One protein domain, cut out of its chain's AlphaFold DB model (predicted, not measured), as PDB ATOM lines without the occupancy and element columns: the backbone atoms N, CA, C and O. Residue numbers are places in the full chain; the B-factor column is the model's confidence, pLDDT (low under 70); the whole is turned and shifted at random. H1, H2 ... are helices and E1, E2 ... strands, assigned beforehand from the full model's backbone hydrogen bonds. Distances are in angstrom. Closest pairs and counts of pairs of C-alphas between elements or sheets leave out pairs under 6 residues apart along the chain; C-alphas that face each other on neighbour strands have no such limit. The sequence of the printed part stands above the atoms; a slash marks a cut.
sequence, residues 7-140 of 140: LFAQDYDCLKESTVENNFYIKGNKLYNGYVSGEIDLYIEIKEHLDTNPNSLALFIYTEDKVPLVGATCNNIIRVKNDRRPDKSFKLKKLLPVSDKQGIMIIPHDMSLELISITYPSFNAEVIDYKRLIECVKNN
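Overview. This is residues 7 to 140 of the 140 residues of an uncharacterized protein of Flavobacterium arcticum (UniProt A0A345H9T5). Two antiparallel sheets, E6 E5 E8 E9 and E3 E4 E7, lie face to face as a sandwich with their strands crossed at 50 degrees; E6 and E7 come together on one side, while E3 and E9 stay apart, with H1 close to both. H1 and H2 lie side by side at the sandwich, the small antiparallel hairpin E1 E2 sits by E9, and the link from E5 to E6 reaches far out to Arg 84. The printed part has 134 residues, with two named helices and nine named strands in the order H1, E1 to E9, H2, of mixed class. It is compact, with a radius of gyration of the C-alphas of 14.2 A and spans of 44 by 35 by 26 A.

Arrangement. H1, residues 7 to 18, touches H2, residues 130 to 138, opposite ways at a shallow tilt of 30 degrees; their closest C-alphas, of Ser 18 and Leu 133, are 5.1 A apart. E1, residues 24 to 27, and E2, residues 30 to 33, form a hairpin, with N 25 and O 32 at 2.7 A. E3, residues 43 to 46, and E4, residues 56 to 62, form a hairpin, with N 45 and O 60 at 2.9 A. E4 is also antiparallel to E7, residues 104 to 108, with N 57 and O 107 at 2.8 A. E5, residues 73 to 79, and E6, residues 90 to 98, form a hairpin, with N 76 and O 94 at 2.8 A; E6 bends by 71 degrees at residue 93. E8, residues 115 to 120, is antiparallel to E5, with N 75 and O 117 at 2.8 A, and forms a hairpin with E9, residues 123 to 129, with N 116 and O 128 at 2.9 A. The sheet E6 E5 E8 E9 is strongly twisted. H1 only grazes it with residues 15 to 18, and the sheet E3 E4 E7 with residues 8 to 15. H2 only grazes the same two sheets. The closest C-alphas of E2 and E9, of Asn 33 and Glu 126, are 4.7 A apart. In H2 each O i to N i+4 pair is within hydrogen-bond range, in H1 6 of 8.

Along the chain. H1 begins at C-alpha 7, (372.794, 312.486, 251.436), and is 17.3 A long. E6, 19.9 A, and E4, 19.4 A, are longer. H2 ends at C-alpha 138, (364.139, 308.363, 261.449).

Size, cuts and confidence. The C-alphas farthest apart, of Asp 51 and Arg 84, are 45.0 A apart. The printed part has no cut, and no link is long. pLDDT is under 70 in 50 residues, among them 20 to 38 and 81 to 89.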
ATOM      1  N   LEU A   7     373.339 312.127 250.114       34.19
ATOM      2  CA  LEU A   7     372.794 312.486 251.436       34.19
ATOM      3  C   LEU A   7     372.030 313.825 251.420       34.19
ATOM      4  O   LEU A   7     370.945 313.928 251.978       34.19
ATOM      5  N   PHE A   8     372.514 314.822 250.669       49.12
ATOM      6  CA  PHE A   8     371.838 316.127 250.562       49.12
ATOM      7  C   PHE A   8     370.474 316.079 249.854       49.12
ATOM      8  O   PHE A   8     369.681 317.004 250.017       49.12
ATOM      9  N   ALA A   9     370.204 315.049 249.045       53.59
ATOM     10  CA  ALA A   9     368.909 314.904 248.382       53.59
ATOM     11  C   ALA A   9     367.814 314.455 249.368       53.59
ATOM     12  O   ALA A   9     366.681 314.907 249.272       53.59
ATOM     13  N   GLN A  10     368.175 313.631 250.353       60.66
ATOM     14  CA  GLN A  10     367.245 312.981 251.278       60.66
ATOM     15  C   GLN A  10     366.749 313.928 252.377       60.66
ATOM     16  O   GLN A  10     365.546 314.023 252.618       60.66
ATOM     17  N   ASP A  11     367.654 314.703 252.983       64.25
ATOM     18  CA  ASP A  11     367.286 315.735 253.964       64.25
ATOM     19  C   ASP A  11     366.389 316.812 253.342       64.25
ATOM     20  O   ASP A  11     365.452 317.316 253.969       64.25
ATOM     21  N   TYR A  12     366.658 317.136 252.074       65.12
ATOM     22  CA  TYR A  12     365.836 318.037 251.282       65.12
ATOM     23  C   TYR A  12     364.434 317.466 251.034       65.12
ATOM     24  O   TYR A  12     363.447 318.187 251.193       65.12
ATOM     25  N   ASP A  13     364.331 316.180 250.698       69.56
ATOM     26  CA  ASP A  13     363.044 315.513 250.495       69.56
ATOM     27  C   ASP A  13     362.229 315.464 251.798       69.56
ATOM     28  O   ASP A  13     361.043 315.791 251.785       69.56
ATOM     29  N   CYS A  14     362.861 315.194 252.946       74.19
ATOM     30  CA  CYS A  14     362.181 315.209 254.243       74.19
ATOM     31  C   CYS A  14     361.663 316.596 254.649       74.19
ATOM     32  O   CYS A  14     360.525 316.720 255.119       74.19
ATOM     33  N   LEU A  15     362.454 317.656 254.455       73.75
ATOM     34  CA  LEU A  15     361.989 319.031 254.677       73.75
ATOM     35  C   LEU A  15     360.831 319.372 253.736       73.75
ATOM     36  O   LEU A  15     359.790 319.864 254.170       73.75
ATOM     37  N   LYS A  16     360.959 319.023 252.455       71.75
ATOM     38  CA  LYS A  16     359.929 319.288 251.455       71.75
ATOM     39  C   LYS A  16     358.615 318.568 251.743       71.75
ATOM     40  O   LYS A  16     357.553 319.168 251.612       71.75
ATOM     41  N   GLU A  17     358.667 317.303 252.142       74.06
ATOM     42  CA  GLU A  17     357.479 316.513 252.465       74.06
ATOM     43  C   GLU A  17     356.777 316.953 253.749       74.06
ATOM     44  O   GLU A  17     355.553 316.859 253.859       74.06
ATOM     45  N   SER A  18     357.545 317.404 254.737       71.75
ATOM     46  CA  SER A  18     357.012 317.880 256.016       71.75
ATOM     47  C   SER A  18     356.474 319.308 255.949       71.75
ATOM     48  O   SER A  18     355.789 319.762 256.863       71.75
ATOM     49  N   THR A  19     356.722 320.020 254.858       72.62
ATOM     50  CA  THR A  19     356.263 321.392 254.673       72.62
ATOM     51  C   THR A  19     354.758 321.450 254.382       72.62
ATOM     52  O   THR A  19     354.243 320.750 253.512       72.62
ATOM     53  N   VAL A  20     354.026 322.324 255.081       66.75
ATOM     54  CA  VAL A  20     352.584 322.525 254.849       66.75
ATOM     55  C   VAL A  20     352.344 323.347 253.569       66.75
ATOM     56  O   VAL A  20     352.934 324.415 253.390       66.75
ATOM     57  N   GLU A  21     351.450 322.867 252.691       54.78
ATOM     58  CA  GLU A  21     351.085 323.502 251.408       54.78
ATOM     59  C   GLU A  21     350.587 324.961 251.544       54.78
ATOM     60  O   GLU A  21     349.994 325.340 252.556       54.78
ATOM     61  N   ASN A  22     350.762 325.754 250.472       48.69
ATOM     62  CA  ASN A  22     350.352 327.166 250.305       48.69
ATOM     63  C   ASN A  22     351.188 328.249 251.008       48.69
ATOM     64  O   ASN A  22     350.765 329.401 251.040       48.69
ATOM     65  N   ASN A  23     352.390 327.930 251.486       52.84
ATOM     66  CA  ASN A  23     353.354 328.949 251.915       52.84
ATOM     67  C   ASN A  23     354.674 328.910 251.121       52.84
ATOM     68  O   ASN A  23     355.645 329.486 251.582       52.84
ATOM     69  N   PHE A  24     354.740 328.288 249.930       46.44
ATOM     70  CA  PHE A  24     355.998 328.143 249.172       46.44
ATOM     71  C   PHE A  24     356.037 328.711 247.742       46.44
ATOM     72  O   PHE A  24     355.020 328.839 247.070       46.44
ATOM     73  N   TYR A  25     357.255 328.989 247.268       41.09
ATOM     74  CA  TYR A  25     357.691 329.230 245.894       41.09
ATOM     75  C   TYR A  25     358.916 328.335 245.584       41.09
ATOM     76  O   TYR A  25     359.611 327.875 246.484       41.09
ATOM     77  N   ILE A  26     359.169 328.009 244.315       43.12
ATOM     78  CA  ILE A  26     360.262 327.113 243.886       43.12
ATOM     79  C   ILE A  26     361.255 327.903 243.014       43.12
ATOM     80  O   ILE A  26     360.842 328.488 242.011       43.12
ATOM     81  N   LYS A  27     362.561 327.884 243.343       42.47
ATOM     82  CA  LYS A  27     363.661 328.433 242.505       42.47
ATOM     83  C   LYS A  27     364.694 327.339 242.219       42.47
ATOM     84  O   LYS A  27     365.495 326.984 243.084       42.47
ATOM     85  N   GLY A  28     364.701 326.809 240.996       55.25
ATOM     86  CA  GLY A  28     365.573 325.687 240.621       55.25
ATOM     87  C   GLY A  28     365.201 324.398 241.366       55.25
ATOM     88  O   GLY A  28     364.022 324.091 241.508       55.25
ATOM     89  N   ASN A  29     366.191 323.663 241.881       44.31
ATOM     90  CA  ASN A  29     365.978 322.419 242.643       44.31
ATOM     91  C   ASN A  29     365.671 322.661 244.131       44.31
ATOM     92  O   ASN A  29     365.846 321.753 244.936       44.31
ATOM     93  N   LYS A  30     365.291 323.886 244.515       44.31
ATOM     94  CA  LYS A  30     365.157 324.306 245.913       44.31
ATOM     95  C   LYS A  30     363.730 324.792 246.195       44.31
ATOM     96  O   LYS A  30     363.162 325.553 245.405       44.31
ATOM     97  N   LEU A  31     363.168 324.333 247.309       38.22
ATOM     98  CA  LEU A  31     361.868 324.724 247.849       38.22
ATOM     99  C   LEU A  31     362.062 325.949 248.752       38.22
ATOM    100  O   LEU A  31     362.968 325.948 249.578       38.22
ATOM    101  N   TYR A  32     361.235 326.979 248.599       49.62
ATOM    102  CA  TYR A  32     361.276 328.197 249.414       49.62
ATOM    103  C   TYR A  32     359.911 328.377 250.057       49.62
ATOM    104  O   TYR A  32     358.961 328.580 249.321       49.62
ATOM    105  N   ASN A  33     359.768 328.320 251.381       43.03
ATOM    106  CA  ASN A  33     358.471 328.488 252.041       43.03
ATOM    107  C   ASN A  33     358.455 329.746 252.935       43.03
ATOM    108  O   ASN A  33     358.951 329.713 254.052       43.03
ATOM    109  N   GLY A  34     357.977 330.884 252.414       50.28
ATOM    110  CA  GLY A  34     357.912 332.158 253.140       50.28
ATOM    111  C   GLY A  34     357.731 333.394 252.247       50.28
ATOM    112  O   GLY A  34     357.814 333.311 251.021       50.28
ATOM    113  N   TYR A  35     357.499 334.562 252.862       52.06
ATOM    114  CA  TYR A  35     357.567 335.858 252.171       52.06
ATOM    115  C   TYR A  35     358.874 336.553 252.543       52.06
ATOM    116  O   TYR A  35     359.127 336.831 253.720       52.06
ATOM    117  N   VAL A  36     359.675 336.859 251.525       57.53
ATOM    118  CA  VAL A  36     360.880 337.681 251.641       57.53
ATOM    119  C   VAL A  36     360.464 339.070 252.135       57.53
ATOM    120  O   VAL A  36     359.743 339.793 251.447       57.53
ATOM    121  N   SER A  37     360.860 339.425 253.358       56.50
ATOM    122  CA  SER A  37     360.577 340.727 253.979       56.50
ATOM    123  C   SER A  37     361.794 341.655 254.007       56.50
ATOM    124  O   SER A  37     361.689 342.782 254.484       56.50
ATOM    125  N   GLY A  38     362.938 341.192 253.498       64.75
ATOM    126  CA  GLY A  38     364.190 341.936 253.383       64.75
ATOM    127  C   GLY A  38     365.085 341.360 252.284       64.75
ATOM    128  O   GLY A  38     364.610 340.649 251.415       64.75
ATOM    129  N   GLU A  39     366.382 341.653 252.304       70.94
ATOM    130  CA  GLU A  39     367.299 341.267 251.211       70.94
ATOM    131  C   GLU A  39     367.961 339.892 251.397       70.94
ATOM    132  O   GLU A  39     368.661 339.418 250.509       70.94
ATOM    133  N   ILE A  40     367.774 339.264 252.562       72.06
ATOM    134  CA  ILE A  40     368.472 338.032 252.937       72.06
ATOM    135  C   ILE A  40     367.501 336.854 252.893       72.06
ATOM    136  O   ILE A  40     366.551 336.798 253.681       72.06
ATOM    137  N   ASP A  41     367.803 335.899 252.017       71.62
ATOM    138  CA  ASP A  41     367.130 334.606 251.940       71.62
ATOM    139  C   ASP A  41     367.574 333.679 253.084       71.62
ATOM    140  O   ASP A  41     368.748 333.651 253.471       71.62
ATOM    141  N   LEU A  42     366.623 332.907 253.619       76.69
ATOM    142  CA  LEU A  42     366.850 331.929 254.681       76.69
ATOM    143  C   LEU A  42     366.862 330.513 254.101       76.69
ATOM    144  O   LEU A  42     365.901 330.089 253.463       76.69
ATOM    145  N   TYR A  43     367.938 329.778 254.368       77.12
ATOM    146  CA  TYR A  43     368.111 328.381 253.985       77.12
ATOM    147  C   TYR A  43     368.247 327.503 255.224       77.12
ATOM    148  O   TYR A  43     368.849 327.911 256.219       77.12
ATOM    149  N   ILE A  44     367.699 326.290 255.139       80.25
ATOM    150  CA  ILE A  44     367.679 325.303 256.220       80.25
ATOM    151  C   ILE A  44     368.289 324.000 255.704       80.25
ATOM    152  O   ILE A  44     367.905 323.495 254.653       80.25
ATOM    153  N   GLU A  45     369.245 323.456 256.446       81.69
ATOM    154  CA  GLU A  45     369.784 322.105 256.265       81.69
ATOM    155  C   GLU A  45     369.579 321.322 257.562       81.69
ATOM    156  O   GLU A  45     369.830 321.847 258.648       81.69
ATOM    157  N   ILE A  46     369.188 320.053 257.464       80.94
ATOM    158  CA  ILE A  46     369.310 319.129 258.591       80.94
ATOM    159  C   ILE A  46     370.799 318.813 258.744       80.94
ATOM    160  O   ILE A  46     371.491 318.541 257.764       80.94
ATOM    161  N   LYS A  47     371.337 318.925 259.960       79.75
ATOM    162  CA  LYS A  47     372.701 318.473 260.245       79.75
ATOM    163  C   LYS A  47     372.626 317.094 260.872       79.75
ATOM    164  O   LYS A  47     372.104 316.953 261.979       79.75
ATOM    165  N   GLU A  48     373.170 316.099 260.175       60.19
ATOM    166  CA  GLU A  48     373.404 314.784 260.759       60.19
ATOM    167  C   GLU A  48     374.209 314.930 262.052       60.19
ATOM    168  O   GLU A  48     375.222 315.631 262.091       60.19
ATOM    169  N   HIS A  49     373.698 314.287 263.104       53.72
ATOM    170  CA  HIS A  49     374.372 314.001 264.364       53.72
ATOM    171  C   HIS A  49     375.450 315.016 264.788       53.72
ATOM    172  O   HIS A  49     376.648 314.744 264.769       53.72
ATOM    173  N   LEU A  50     375.015 316.151 265.346       49.25
ATOM    174  CA  LEU A  50     375.734 316.640 266.522       49.25
ATOM    175  C   LEU A  50     375.611 315.520 267.560       49.25
ATOM    176  O   LEU A  50     374.516 315.297 268.069       49.25
ATOM    177  N   ASP A  51     376.706 314.801 267.804       45.53
ATOM    178  CA  ASP A  51     376.914 313.589 268.628       45.53
ATOM    179  C   ASP A  51     376.343 313.590 270.071       45.53
ATOM    180  O   ASP A  51     376.746 312.802 270.921       45.53
ATOM    181  N   THR A  52     375.419 314.481 270.424       50.69
ATOM    182  CA  THR A  52     375.105 314.807 271.815       50.69
ATOM    183  C   THR A  52     373.692 314.462 272.270       50.69
ATOM    184  O   THR A  52     373.504 314.340 273.480       50.69
ATOM    185  N   ASN A  53     372.699 314.236 271.394       58.22
ATOM    186  CA  ASN A  53     371.389 313.762 271.866       58.22
ATOM    187  C   ASN A  53     370.493 313.144 270.765       58.22
ATOM    188  O   ASN A  53     370.017 313.876 269.896       58.22
ATOM    189  N   PRO A  54     370.150 311.839 270.829       66.31
ATOM    190  CA  PRO A  54     369.175 311.221 269.914       66.31
ATOM    191  C   PRO A  54     367.747 311.784 270.074       66.31
ATOM    192  O   PRO A  54     366.861 311.516 269.261       66.31
ATOM    193  N   ASN A  55     367.507 312.580 271.120       75.94
ATOM    194  CA  ASN A  55     366.240 313.253 271.383       75.94
ATOM    195  C   ASN A  55     366.226 314.708 270.896       75.94
ATOM    196  O   ASN A  55     365.531 315.536 271.483       75.94
ATOM    197  N   SER A  56     366.995 315.056 269.867       81.31
ATOM    198  CA  SER A  56     366.947 316.391 269.268       81.31
ATOM    199  C   SER A  56     367.265 316.380 267.781       81.31
ATOM    200  O   SER A  56     368.082 315.582 267.330       81.31
ATOM    201  N   LEU A  57     366.672 317.329 267.061       82.56
ATOM    202  CA  LEU A  57     366.975 317.646 265.674       82.56
ATOM    203  C   LEU A  57     367.887 318.872 265.625       82.56
ATOM    204  O   LEU A  57     367.568 319.900 266.223       82.56
ATOM    205  N   ALA A  58     368.992 318.775 264.893       86.12
ATOM    206  CA  ALA A  58     369.863 319.907 264.617       86.12
ATOM    207  C   ALA A  58     369.586 320.456 263.214       86.12
ATOM    208  O   ALA A  58     369.639 319.725 262.227       86.12
ATOM    209  N   LEU A  59     369.319 321.758 263.134       86.12
ATOM    210  CA  LEU A  59     369.143 322.490 261.887       86.12
ATOM    211  C   LEU A  59     370.261 323.518 261.739       86.12
ATOM    212  O   LEU A  59     370.586 324.227 262.689       86.12
ATOM    213  N   PHE A  60     370.825 323.621 260.546       87.38
ATOM    214  CA  PHE A  60     371.723 324.699 260.161       87.38
ATOM    215  C   PHE A  60     370.963 325.717 259.326       87.38
ATOM    216  O   PHE A  60     370.390 325.374 258.294       87.38
ATOM    217  N   ILE A  61     370.972 326.964 259.791       87.19
ATOM    218  CA  ILE A  61     370.273 328.093 259.189       87.19
ATOM    219  C   ILE A  61     371.306 329.057 258.602       87.19
ATOM    220  O   ILE A  61     372.202 329.521 259.315       87.19
ATOM    221  N   TYR A  62     371.206 329.347 257.307       85.81
ATOM    222  CA  TYR A  62     372.249 330.060 256.562       85.81
ATOM    223  C   TYR A  62     371.699 330.833 255.346       85.81
ATOM    224  O   TYR A  62     370.525 330.702 255.013       85.81
ATOM    225  N   THR A  63     372.527 331.670 254.711       84.06
ATOM    226  CA  THR A  63     372.205 332.427 253.474       84.06
ATOM    227  C   THR A  63     372.573 331.660 252.200       84.06
ATOM    228  O   THR A  63     373.179 330.603 252.274       84.06
ATOM    229  N   GLU A  64     372.310 332.179 250.996       79.75
ATOM    230  CA  GLU A  64     372.686 331.479 249.749       79.75
ATOM    231  C   GLU A  64     374.189 331.128 249.690       79.75
ATOM    232  O   GLU A  64     374.564 330.034 249.261       79.75
ATOM    233  N   ASP A  65     375.033 332.004 250.241       83.12
ATOM    234  CA  ASP A  65     376.493 331.872 250.296       83.12
ATOM    235  C   ASP A  65     377.007 331.000 251.462       83.12
ATOM    236  O   ASP A  65     378.198 331.016 251.780       83.12
ATOM    237  N   LYS A  66     376.129 330.248 252.143       82.31
ATOM    238  CA  LYS A  66     376.463 329.459 253.350       82.31
ATOM    239  C   LYS A  66     376.993 330.280 254.527       82.31
ATOM    240  O   LYS A  66     377.656 329.734 255.411       82.31
ATOM    241  N   VAL A  67     376.641 331.565 254.601       89.00
ATOM    242  CA  VAL A  67     376.911 332.386 255.789       89.00
ATOM    243  C   VAL A  67     375.911 332.009 256.888       89.00
ATOM    244  O   VAL A  67     374.706 332.068 256.637       89.00
ATOM    245  N   PRO A  68     376.363 331.628 258.097       91.19
ATOM    246  CA  PRO A  68     375.462 331.277 259.189       91.19
ATOM    247  C   PRO A  68     374.562 332.439 259.615       91.19
ATOM    248  O   PRO A  68     375.038 333.552 259.849       91.19
ATOM    249  N   LEU A  69     373.268 332.166 259.781       88.50
ATOM    250  CA  LEU A  69     372.296 333.140 260.270       88.50
ATOM    251  C   LEU A  69     372.103 332.982 261.776       88.50
ATOM    252  O   LEU A  69     371.473 332.032 262.238       88.50
ATOM    253  N   VAL A  70     372.641 333.926 262.547       91.94
ATOM    254  CA  VAL A  70     372.552 333.955 264.017       91.94
ATOM    255  C   VAL A  70     371.242 334.597 264.462       91.94
ATOM    256  O   VAL A  70     370.903 335.683 263.998       91.94
ATOM    257  N   GLY A  71     370.533 333.974 265.405       89.81
ATOM    258  CA  GLY A  71     369.287 334.520 265.949       89.81
ATOM    259  C   GLY A  71     368.043 334.254 265.097       89.81
ATOM    260  O   GLY A  71     367.010 334.883 265.323       89.81
ATOM    261  N   ALA A  72     368.105 333.314 264.151       88.31
ATOM    262  CA  ALA A  72     366.899 332.720 263.588       88.31
ATOM    263  C   ALA A  72     366.112 332.037 264.707       88.31
ATOM    264  O   ALA A  72     366.674 331.372 265.575       88.31
ATOM    265  N   THR A  73     364.805 332.247 264.714       88.25
ATOM    266  CA  THR A  73     363.913 331.888 265.817       88.25
ATOM    267  C   THR A  73     363.036 330.723 265.401       88.25
ATOM    268  O   THR A  73     362.428 330.768 264.336       88.25
ATOM    269  N   CYS A  74     362.955 329.685 266.233       87.75
ATOM    270  CA  CYS A  74     361.980 328.617 266.052       87.75
ATOM    271  C   CYS A  74     360.769 328.855 266.942       87.75
ATOM    272  O   CYS A  74     360.881 329.211 268.114       87.75
ATOM    273  N   ASN A  75     359.596 328.621 266.385       86.69
ATOM    274  CA  ASN A  75     358.316 328.887 266.998       86.69
ATOM    275  C   ASN A  75     357.480 327.616 266.964       86.69
ATOM    276  O   ASN A  75     357.245 327.072 265.893       86.69
ATOM    277  N   ASN A  76     356.967 327.171 268.108       87.38
ATOM    278  CA  ASN A  76     355.854 326.226 268.124       87.38
ATOM    279  C   ASN A  76     354.583 326.993 267.755       87.38
ATOM    280  O   ASN A  76     354.210 327.950 268.446       87.38
ATOM    281  N   ILE A  77     353.916 326.558 266.694       84.38
ATOM    282  CA  ILE A  77     352.678 327.154 266.202       84.38
ATOM    283  C   ILE A  77     351.545 326.127 266.220       84.38
ATOM    284  O   ILE A  77     351.762 324.923 266.191       84.38
ATOM    285  N   ILE A  78     350.304 326.600 266.287       84.31
ATOM    286  CA  ILE A  78     349.112 325.742 266.281       84.31
ATOM    287  C   ILE A  78     348.115 326.194 265.220       84.31
ATOM    288  O   ILE A  78     347.941 327.398 265.011       84.31
ATOM    289  N   ARG A  79     347.414 325.234 264.600       78.81
ATOM    290  CA  ARG A  79     346.268 325.528 263.731       78.81
ATOM    291  C   ARG A  79     345.059 325.964 264.553       78.81
ATOM    292  O   ARG A  79     344.612 325.267 265.464       78.81
ATOM    293  N   VAL A  80     344.471 327.092 264.186       77.19
ATOM    294  CA  VAL A  80     343.220 327.602 264.745       77.19
ATOM    295  C   VAL A  80     342.063 326.991 263.957       77.19
ATOM    296  O   VAL A  80     341.673 327.506 262.915       77.19
ATOM    297  N   LYS A  81     341.496 325.891 264.472       63.75
ATOM    298  CA  LYS A  81     340.450 325.083 263.804       63.75
ATOM    299  C   LYS A  81     339.150 325.833 263.448       63.75
ATOM    300  O   LYS A  81     338.361 325.312 262.675       63.75
ATOM    301  N   ASN A  82     338.946 327.043 263.976       60.47
ATOM    302  CA  ASN A  82     337.721 327.836 263.804       60.47
ATOM    303  C   ASN A  82     337.961 329.229 263.183       60.47
ATOM    304  O   ASN A  82     337.094 330.097 263.303       60.47
ATOM    305  N   ASP A  83     339.122 329.496 262.567       53.97
ATOM    306  CA  ASP A  83     339.306 330.764 261.844       53.97
ATOM    307  C   ASP A  83     338.568 330.693 260.498       53.97
ATOM    308  O   ASP A  83     338.786 329.789 259.695       53.97
ATOM    309  N   ARG A  84     337.667 331.651 260.255       53.44
ATOM    310  CA  ARG A  84     336.871 331.747 259.019       53.44
ATOM    311  C   ARG A  84     337.718 332.129 257.797       53.44
ATOM    312  O   ARG A  84     337.191 332.176 256.691       53.44
ATOM    313  N   ARG A  85     339.003 332.432 258.003       53.78
ATOM    314  CA  ARG A  85     339.991 332.754 256.971       53.78
ATOM    315  C   ARG A  85     340.931 331.553 256.796       53.78
ATOM    316  O   ARG A  85     341.812 331.362 257.644       53.78
ATOM    317  N   PRO A  86     340.742 330.723 255.756       47.97
ATOM    318  CA  PRO A  86     341.546 329.514 255.535       47.97
ATOM    319  C   PRO A  86     343.052 329.808 255.380       47.97
ATOM    320  O   PRO A  86     343.887 328.959 255.676       47.97
ATOM    321  N   ASP A  87     343.387 331.042 255.015       47.44
ATOM    322  CA  ASP A  87     344.703 331.622 254.753       47.44
ATOM    323  C   ASP A  87     345.426 332.210 255.993       47.44
ATOM    324  O   ASP A  87     346.581 332.614 255.884       47.44
ATOM    325  N   LYS A  88     344.800 332.261 257.186       51.16
ATOM    326  CA  LYS A  88     345.379 332.912 258.397       51.16
ATOM    327  C   LYS A  88     345.423 332.060 259.669       51.16
ATOM    328  O   LYS A  88     345.595 332.581 260.770       51.16
ATOM    329  N   SER A  89     345.269 330.750 259.559       63.78
ATOM    330  CA  SER A  89     344.896 329.914 260.705       63.78
ATOM    331  C   SER A  89     346.050 329.445 261.610       63.78
ATOM    332  O   SER A  89     345.909 328.400 262.234       63.78
ATOM    333  N   PHE A  90     347.157 330.184 261.767       75.38
ATOM    334  CA  PHE A  90     348.239 329.805 262.698       75.38
ATOM    335  C   PHE A  90     348.422 330.815 263.834       75.38
ATOM    336  O   PHE A  90     348.374 332.026 263.629       75.38
ATOM    337  N   LYS A  91     348.648 330.314 265.054       75.94
ATOM    338  CA  LYS A  91     349.022 331.128 266.221       75.94
ATOM    339  C   LYS A  91     350.301 330.610 266.859       75.94
ATOM    340  O   LYS A  91     350.464 329.402 267.004       75.94
ATOM    341  N   LEU A  92     351.153 331.534 267.301       79.69
ATOM    342  CA  LEU A  92     352.313 331.231 268.132       79.69
ATOM    343  C   LEU A  92     351.852 330.686 269.488       79.69
ATOM    344  O   LEU A  92     351.105 331.350 270.205       79.69
ATOM    345  N   LYS A  93     352.304 329.482 269.837       84.69
ATOM    346  CA  LYS A  93     352.065 328.853 271.141       84.69
ATOM    347  C   LYS A  93     353.239 329.074 272.091       84.69
ATOM    348  O   LYS A  93     353.023 329.354 273.267       84.69
ATOM    349  N   LYS A  94     354.470 328.907 271.602       86.56
ATOM    350  CA  LYS A  94     355.690 328.987 272.417       86.56
ATOM    351  C   LYS A  94     356.908 329.291 271.543       86.56
ATOM    352  O   LYS A  94     357.014 328.749 270.447       86.56
ATOM    353  N   LEU A  95     357.838 330.089 272.061       86.56
ATOM    354  CA  LEU A  95     359.164 330.262 271.469       86.56
ATOM    355  C   LEU A  95     360.052 329.053 271.816       86.56
ATOM    356  O   LEU A  95     360.154 328.651 272.979       86.56
ATOM    357  N   LEU A  96     360.648 328.456 270.791       87.25
ATOM    358  CA  LEU A  96     361.609 327.356 270.861       87.25
ATOM    359  C   LEU A  96     363.049 327.923 270.753       87.25
ATOM    360  O   LEU A  96     363.232 329.137 270.872       87.25
ATOM    361  N   PRO A  97     364.095 327.084 270.617       86.75
ATOM    362  CA  PRO A  97     365.474 327.558 270.535       86.75
ATOM    363  C   PRO A  97     365.738 328.483 269.344       86.75
ATOM    364  O   PRO A  97     365.010 328.491 268.348       86.75
ATOM    365  N   VAL A  98     366.809 329.262 269.468       91.44
ATOM    366  CA  VAL A  98     367.308 330.167 268.430       91.44
ATOM    367  C   VAL A  98     368.623 329.643 267.869       91.44
ATOM    368  O   VAL A  98     369.332 328.913 268.566       91.44
ATOM    369  N   SER A  99     368.954 330.004 266.631       92.12
ATOM    370  CA  SER A  99     370.234 329.621 266.040       92.12
ATOM    371  C   SER A  99     371.402 330.324 266.738       92.12
ATOM    372  O   SER A  99     371.361 331.529 267.012       92.12
ATOM    373  N   ASP A 100     372.446 329.555 267.042       93.56
ATOM    374  CA  ASP A 100     373.659 330.038 267.693       93.56
ATOM    375  C   ASP A 100     374.575 330.814 266.726       93.56
ATOM    376  O   ASP A 100     374.240 331.081 265.570       93.56
ATOM    377  N   LYS A 101     375.781 331.167 267.191       93.19
ATOM    378  CA  LYS A 101     376.799 331.860 266.381       93.19
ATOM    379  C   LYS A 101     377.264 331.078 265.140       93.19
ATOM    380  O   LYS A 101     377.895 331.657 264.265       93.19
ATOM    381  N   GLN A 102     377.010 329.771 265.097       92.38
ATOM    382  CA  GLN A 102     377.316 328.882 263.980       92.38
ATOM    383  C   GLN A 102     376.085 328.650 263.096       92.38
ATOM    384  O   GLN A 102     376.147 327.834 262.184       92.38
ATOM    385  N   GLY A 103     374.970 329.349 263.346       89.62
ATOM    386  CA  GLY A 103     373.713 329.142 262.632       89.62
ATOM    387  C   GLY A 103     373.022 327.835 263.018       89.62
ATOM    388  O   GLY A 103     372.110 327.409 262.319       89.62
ATOM    389  N   ILE A 104     373.443 327.180 264.104       90.50
ATOM    390  CA  ILE A 104     372.901 325.894 264.535       90.50
ATOM    391  C   ILE A 104     371.752 326.113 265.506       90.50
ATOM    392  O   ILE A 104     371.888 326.781 266.530       90.50
ATOM    393  N   MET A 105     370.626 325.486 265.204       89.69
ATOM    394  CA  MET A 105     369.426 325.455 266.021       89.69
ATOM    395  C   MET A 105     369.135 324.011 266.427       89.69
ATOM    396  O   MET A 105     368.933 323.149 265.577       89.69
ATOM    397  N   ILE A 106     369.100 323.745 267.733       89.25
ATOM    398  CA  ILE A 106     368.825 322.410 268.278       89.25
ATOM    399  C   ILE A 106     367.396 322.392 268.806       89.25
ATOM    400  O   ILE A 106     367.097 323.078 269.779       89.25
ATOM    401  N   ILE A 107     366.515 321.613 268.185       86.81
ATOM    402  CA  ILE A 107     365.109 321.481 268.574       86.81
ATOM    403  C   ILE A 107     364.935 320.144 269.307       86.81
ATOM    404  O   ILE A 107     365.197 319.096 268.715       86.81
ATOM    405  N   PRO A 108     364.506 320.132 270.580       82.62
ATOM    406  CA  PRO A 108     364.273 318.884 271.297       82.62
ATOM    407  C   PRO A 108     363.092 318.112 270.692       82.62
ATOM    408  O   PRO A 108     362.058 318.699 270.370       82.62
ATOM    409  N   HIS A 109     363.227 316.788 270.605       79.38
ATOM    410  CA  HIS A 109     362.149 315.861 270.275       79.38
ATOM    411  C   HIS A 109     361.123 315.864 271.412       79.38
ATOM    412  O   HIS A 109     361.197 315.079 272.356       79.38
ATOM    413  N   ASP A 110     360.157 316.765 271.324       75.38
ATOM    414  CA  ASP A 110     358.988 316.797 272.188       75.38
ATOM    415  C   ASP A 110     357.781 316.319 271.373       75.38
ATOM    416  O   ASP A 110     357.393 316.946 270.389       75.38
ATOM    417  N   MET A 111     357.183 315.192 271.779       64.06
ATOM    418  CA  MET A 111     356.038 314.577 271.089       64.06
ATOM    419  C   MET A 111     354.782 315.466 271.070       64.06
ATOM    420  O   MET A 111     353.817 315.144 270.380       64.06
ATOM    421  N   SER A 112     354.771 316.571 271.823       75.06
ATOM    422  CA  SER A 112     353.701 317.573 271.800       75.06
ATOM    423  C   SER A 112     353.893 318.676 270.746       75.06
ATOM    424  O   SER A 112     353.005 319.520 270.579       75.06
ATOM    425  N   LEU A 113     355.034 318.693 270.041       80.81
ATOM    426  CA  LEU A 113     355.313 319.603 268.930       80.81
ATOM    427  C   LEU A 113     354.746 319.029 267.629       80.81
ATOM    428  O   LEU A 113     355.298 318.100 267.051       80.81
ATOM    429  N   GLU A 114     353.637 319.602 267.170       84.38
ATOM    430  CA  GLU A 114     353.011 319.227 265.897       84.38
ATOM    431  C   GLU A 114     353.547 320.090 264.753       84.38
ATOM    432  O   GLU A 114     354.008 319.571 263.743       84.38
ATOM    433  N   LEU A 115     353.545 321.414 264.931       85.69
ATOM    434  CA  LEU A 115     353.958 322.363 263.906       85.69
ATOM    435  C   LEU A 115     355.006 323.324 264.455       85.69
ATOM    436  O   LEU A 115     354.843 323.893 265.542       85.69
ATOM    437  N   ILE A 116     356.052 323.547 263.669       86.12
ATOM    438  CA  ILE A 116     357.050 324.572 263.948       86.12
ATOM    439  C   ILE A 116     357.120 325.589 262.819       86.12
ATOM    440  O   ILE A 116     356.655 325.358 261.705       86.12
ATOM    441  N   SER A 117     357.700 326.736 263.139       84.00
ATOM    442  CA  SER A 117     357.918 327.825 262.210       84.00
ATOM    443  C   SER A 117     359.269 328.472 262.474       84.00
ATOM    444  O   SER A 117     359.576 328.797 263.620       84.00
ATOM    445  N   ILE A 118     360.082 328.636 261.431       84.12
ATOM    446  CA  ILE A 118     361.423 329.224 261.539       84.12
ATOM    447  C   ILE A 118     361.407 330.617 260.917       84.12
ATOM    448  O   ILE A 118     361.063 330.783 259.750       84.12
ATOM    449  N   THR A 119     361.745 331.628 261.714       81.06
ATOM    450  CA  THR A 119     361.686 333.044 261.331       81.06
ATOM    451  C   THR A 119     363.029 333.738 261.470       81.06
ATOM    452  O   THR A 119     363.782 333.495 262.415       81.06
ATOM    453  N   TYR A 120     363.292 334.682 260.572       81.81
ATOM    454  CA  TYR A 120     364.426 335.600 260.642       81.81
ATOM    455  C   TYR A 120     363.965 337.004 260.215       81.81
ATOM    456  O   TYR A 120     362.996 337.101 259.472       81.81
ATOM    457  N   PRO A 121     364.575 338.117 260.662       77.00
ATOM    458  CA  PRO A 121     364.045 339.456 260.374       77.00
ATOM    459  C   PRO A 121     363.779 339.769 258.886       77.00
ATOM    460  O   PRO A 121     362.842 340.500 258.568       77.00
ATOM    461  N   SER A 122     364.565 339.200 257.968       69.38
ATOM    462  CA  SER A 122     364.381 339.341 256.514       69.38
ATOM    463  C   SER A 122     363.453 338.293 255.887       69.38
ATOM    464  O   SER A 122     363.207 338.350 254.681       69.38
ATOM    465  N   PHE A 123     362.944 337.339 256.673       66.56
ATOM    466  CA  PHE A 123     362.222 336.170 256.185       66.56
ATOM    467  C   PHE A 123     361.114 335.713 257.149       66.56
ATOM    468  O   PHE A 123     361.371 335.235 258.260       66.56
ATOM    469  N   ASN A 124     359.859 335.809 256.702       59.34
ATOM    470  CA  ASN A 124     358.711 335.299 257.454       59.34
ATOM    471  C   ASN A 124     358.348 333.862 257.050       59.34
ATOM    472  O   ASN A 124     358.441 333.491 255.887       59.34
ATOM    473  N   ALA A 125     357.907 333.097 258.048       58.84
ATOM    474  CA  ALA A 125     358.230 331.686 258.243       58.84
ATOM    475  C   ALA A 125     357.647 330.626 257.300       58.84
ATOM    476  O   ALA A 125     356.461 330.643 256.970       58.84
ATOM    477  N   GLU A 126     358.459 329.582 257.138       66.50
ATOM    478  CA  GLU A 126     358.100 328.221 256.745       66.50
ATOM    479  C   GLU A 126     357.308 327.524 257.863       66.50
ATOM    480  O   GLU A 126     357.717 327.582 259.023       66.50
ATOM    481  N   VAL A 127     356.176 326.881 257.548       76.31
ATOM    482  CA  VAL A 127     355.443 326.018 258.496       76.31
ATOM    483  C   VAL A 127     355.795 324.562 258.227       76.31
ATOM    484  O   VAL A 127     355.442 324.018 257.179       76.31
ATOM    485  N   ILE A 128     356.427 323.925 259.207       80.56
ATOM    486  CA  ILE A 128     356.899 322.544 259.127       80.56
ATOM    487  C   ILE A 128     356.036 321.676 260.042       80.56
ATOM    488  O   ILE A 128     355.889 321.977 261.230       80.56
ATOM    489  N   ASP A 129     355.493 320.587 259.502       84.62
ATOM    490  CA  ASP A 129     354.974 319.465 260.280       84.62
ATOM    491  C   ASP A 129     356.151 318.737 260.925       84.62
ATOM    492  O   ASP A 129     356.836 317.907 260.321       84.62
ATOM    493  N   TYR A 130     356.421 319.110 262.171       83.94
ATOM    494  CA  TYR A 130     357.589 318.635 262.890       83.94
ATOM    495  C   TYR A 130     357.520 317.130 263.124       83.94
ATOM    496  O   TYR A 130     358.535 316.442 263.043       83.94
ATOM    497  N   LYS A 131     356.319 316.596 263.356       83.12
ATOM    498  CA  LYS A 131     356.133 315.161 263.544       83.12
ATOM    499  C   LYS A 131     356.502 314.403 262.271       83.12
ATOM    500  O   LYS A 131     357.291 313.461 262.343       83.12
ATOM    501  N   ARG A 132     356.002 314.855 261.117       83.81
ATOM    502  CA  ARG A 132     356.329 314.254 259.818       83.81
ATOM    503  C   ARG A 132     357.816 314.375 259.485       83.81
ATOM    504  O   ARG A 132     358.393 313.421 258.972       83.81
ATOM    505  N   LEU A 133     358.447 315.504 259.813       82.69
ATOM    506  CA  LEU A 133     359.886 315.692 259.620       82.69
ATOM    507  C   LEU A 133     360.694 314.663 260.420       82.69
ATOM    508  O   LEU A 133     361.536 313.974 259.854       82.69
ATOM    509  N   ILE A 134     360.413 314.515 261.718       80.75
ATOM    510  CA  ILE A 134     361.122 313.552 262.573       80.75
ATOM    511  C   ILE A 134     360.885 312.108 262.120       80.75
ATOM    512  O   ILE A 134     361.811 311.301 262.159       80.75
ATOM    513  N   GLU A 135     359.669 311.764 261.696       81.81
ATOM    514  CA  GLU A 135     359.373 310.438 261.140       81.81
ATOM    515  C   GLU A 135     360.163 310.179 259.850       81.81
ATOM    516  O   GLU A 135     360.750 309.107 259.709       81.81
ATOM    517  N   CYS A 136     360.240 311.159 258.946       80.56
ATOM    518  CA  CYS A 136     361.016 311.041 257.714       80.56
ATOM    519  C   CYS A 136     362.512 310.878 257.993       80.56
ATOM    520  O   CYS A 136     363.137 309.999 257.416       80.56
ATOM    521  N   VAL A 137     363.068 311.661 258.920       77.88
ATOM    522  CA  VAL A 137     364.489 311.577 259.301       77.88
ATOM    523  C   VAL A 137     364.822 310.244 259.982       77.88
ATOM    524  O   VAL A 137     365.926 309.750 259.827       77.88
ATOM    525  N   LYS A 138     363.897 309.639 260.741       74.50
ATOM    526  CA  LYS A 138     364.139 308.363 261.449       74.50
ATOM    527  C   LYS A 138     363.995 307.112 260.584       74.50
ATOM    528  O   LYS A 138     364.552 306.077 260.935       74.50
ATOM    529  N   ASN A 139     363.166 307.169 259.546       69.19
ATOM    530  CA  ASN A 139     362.881 306.025 258.672       69.19
ATOM    531  C   ASN A 139     363.882 305.897 257.512       69.19
ATOM    532  O   ASN A 139     363.668 305.093 256.604       69.19
ATOM    533  N   ASN A 140     364.936 306.704 257.553       57.06
ATOM    534  CA  ASN A 140     365.933 306.940 256.526       57.06
ATOM    535  C   ASN A 140     367.328 306.820 257.139       57.06
ATOM    536  O   ASN A 140     368.231 306.388 256.390       57.06
TER     537      ASN A 140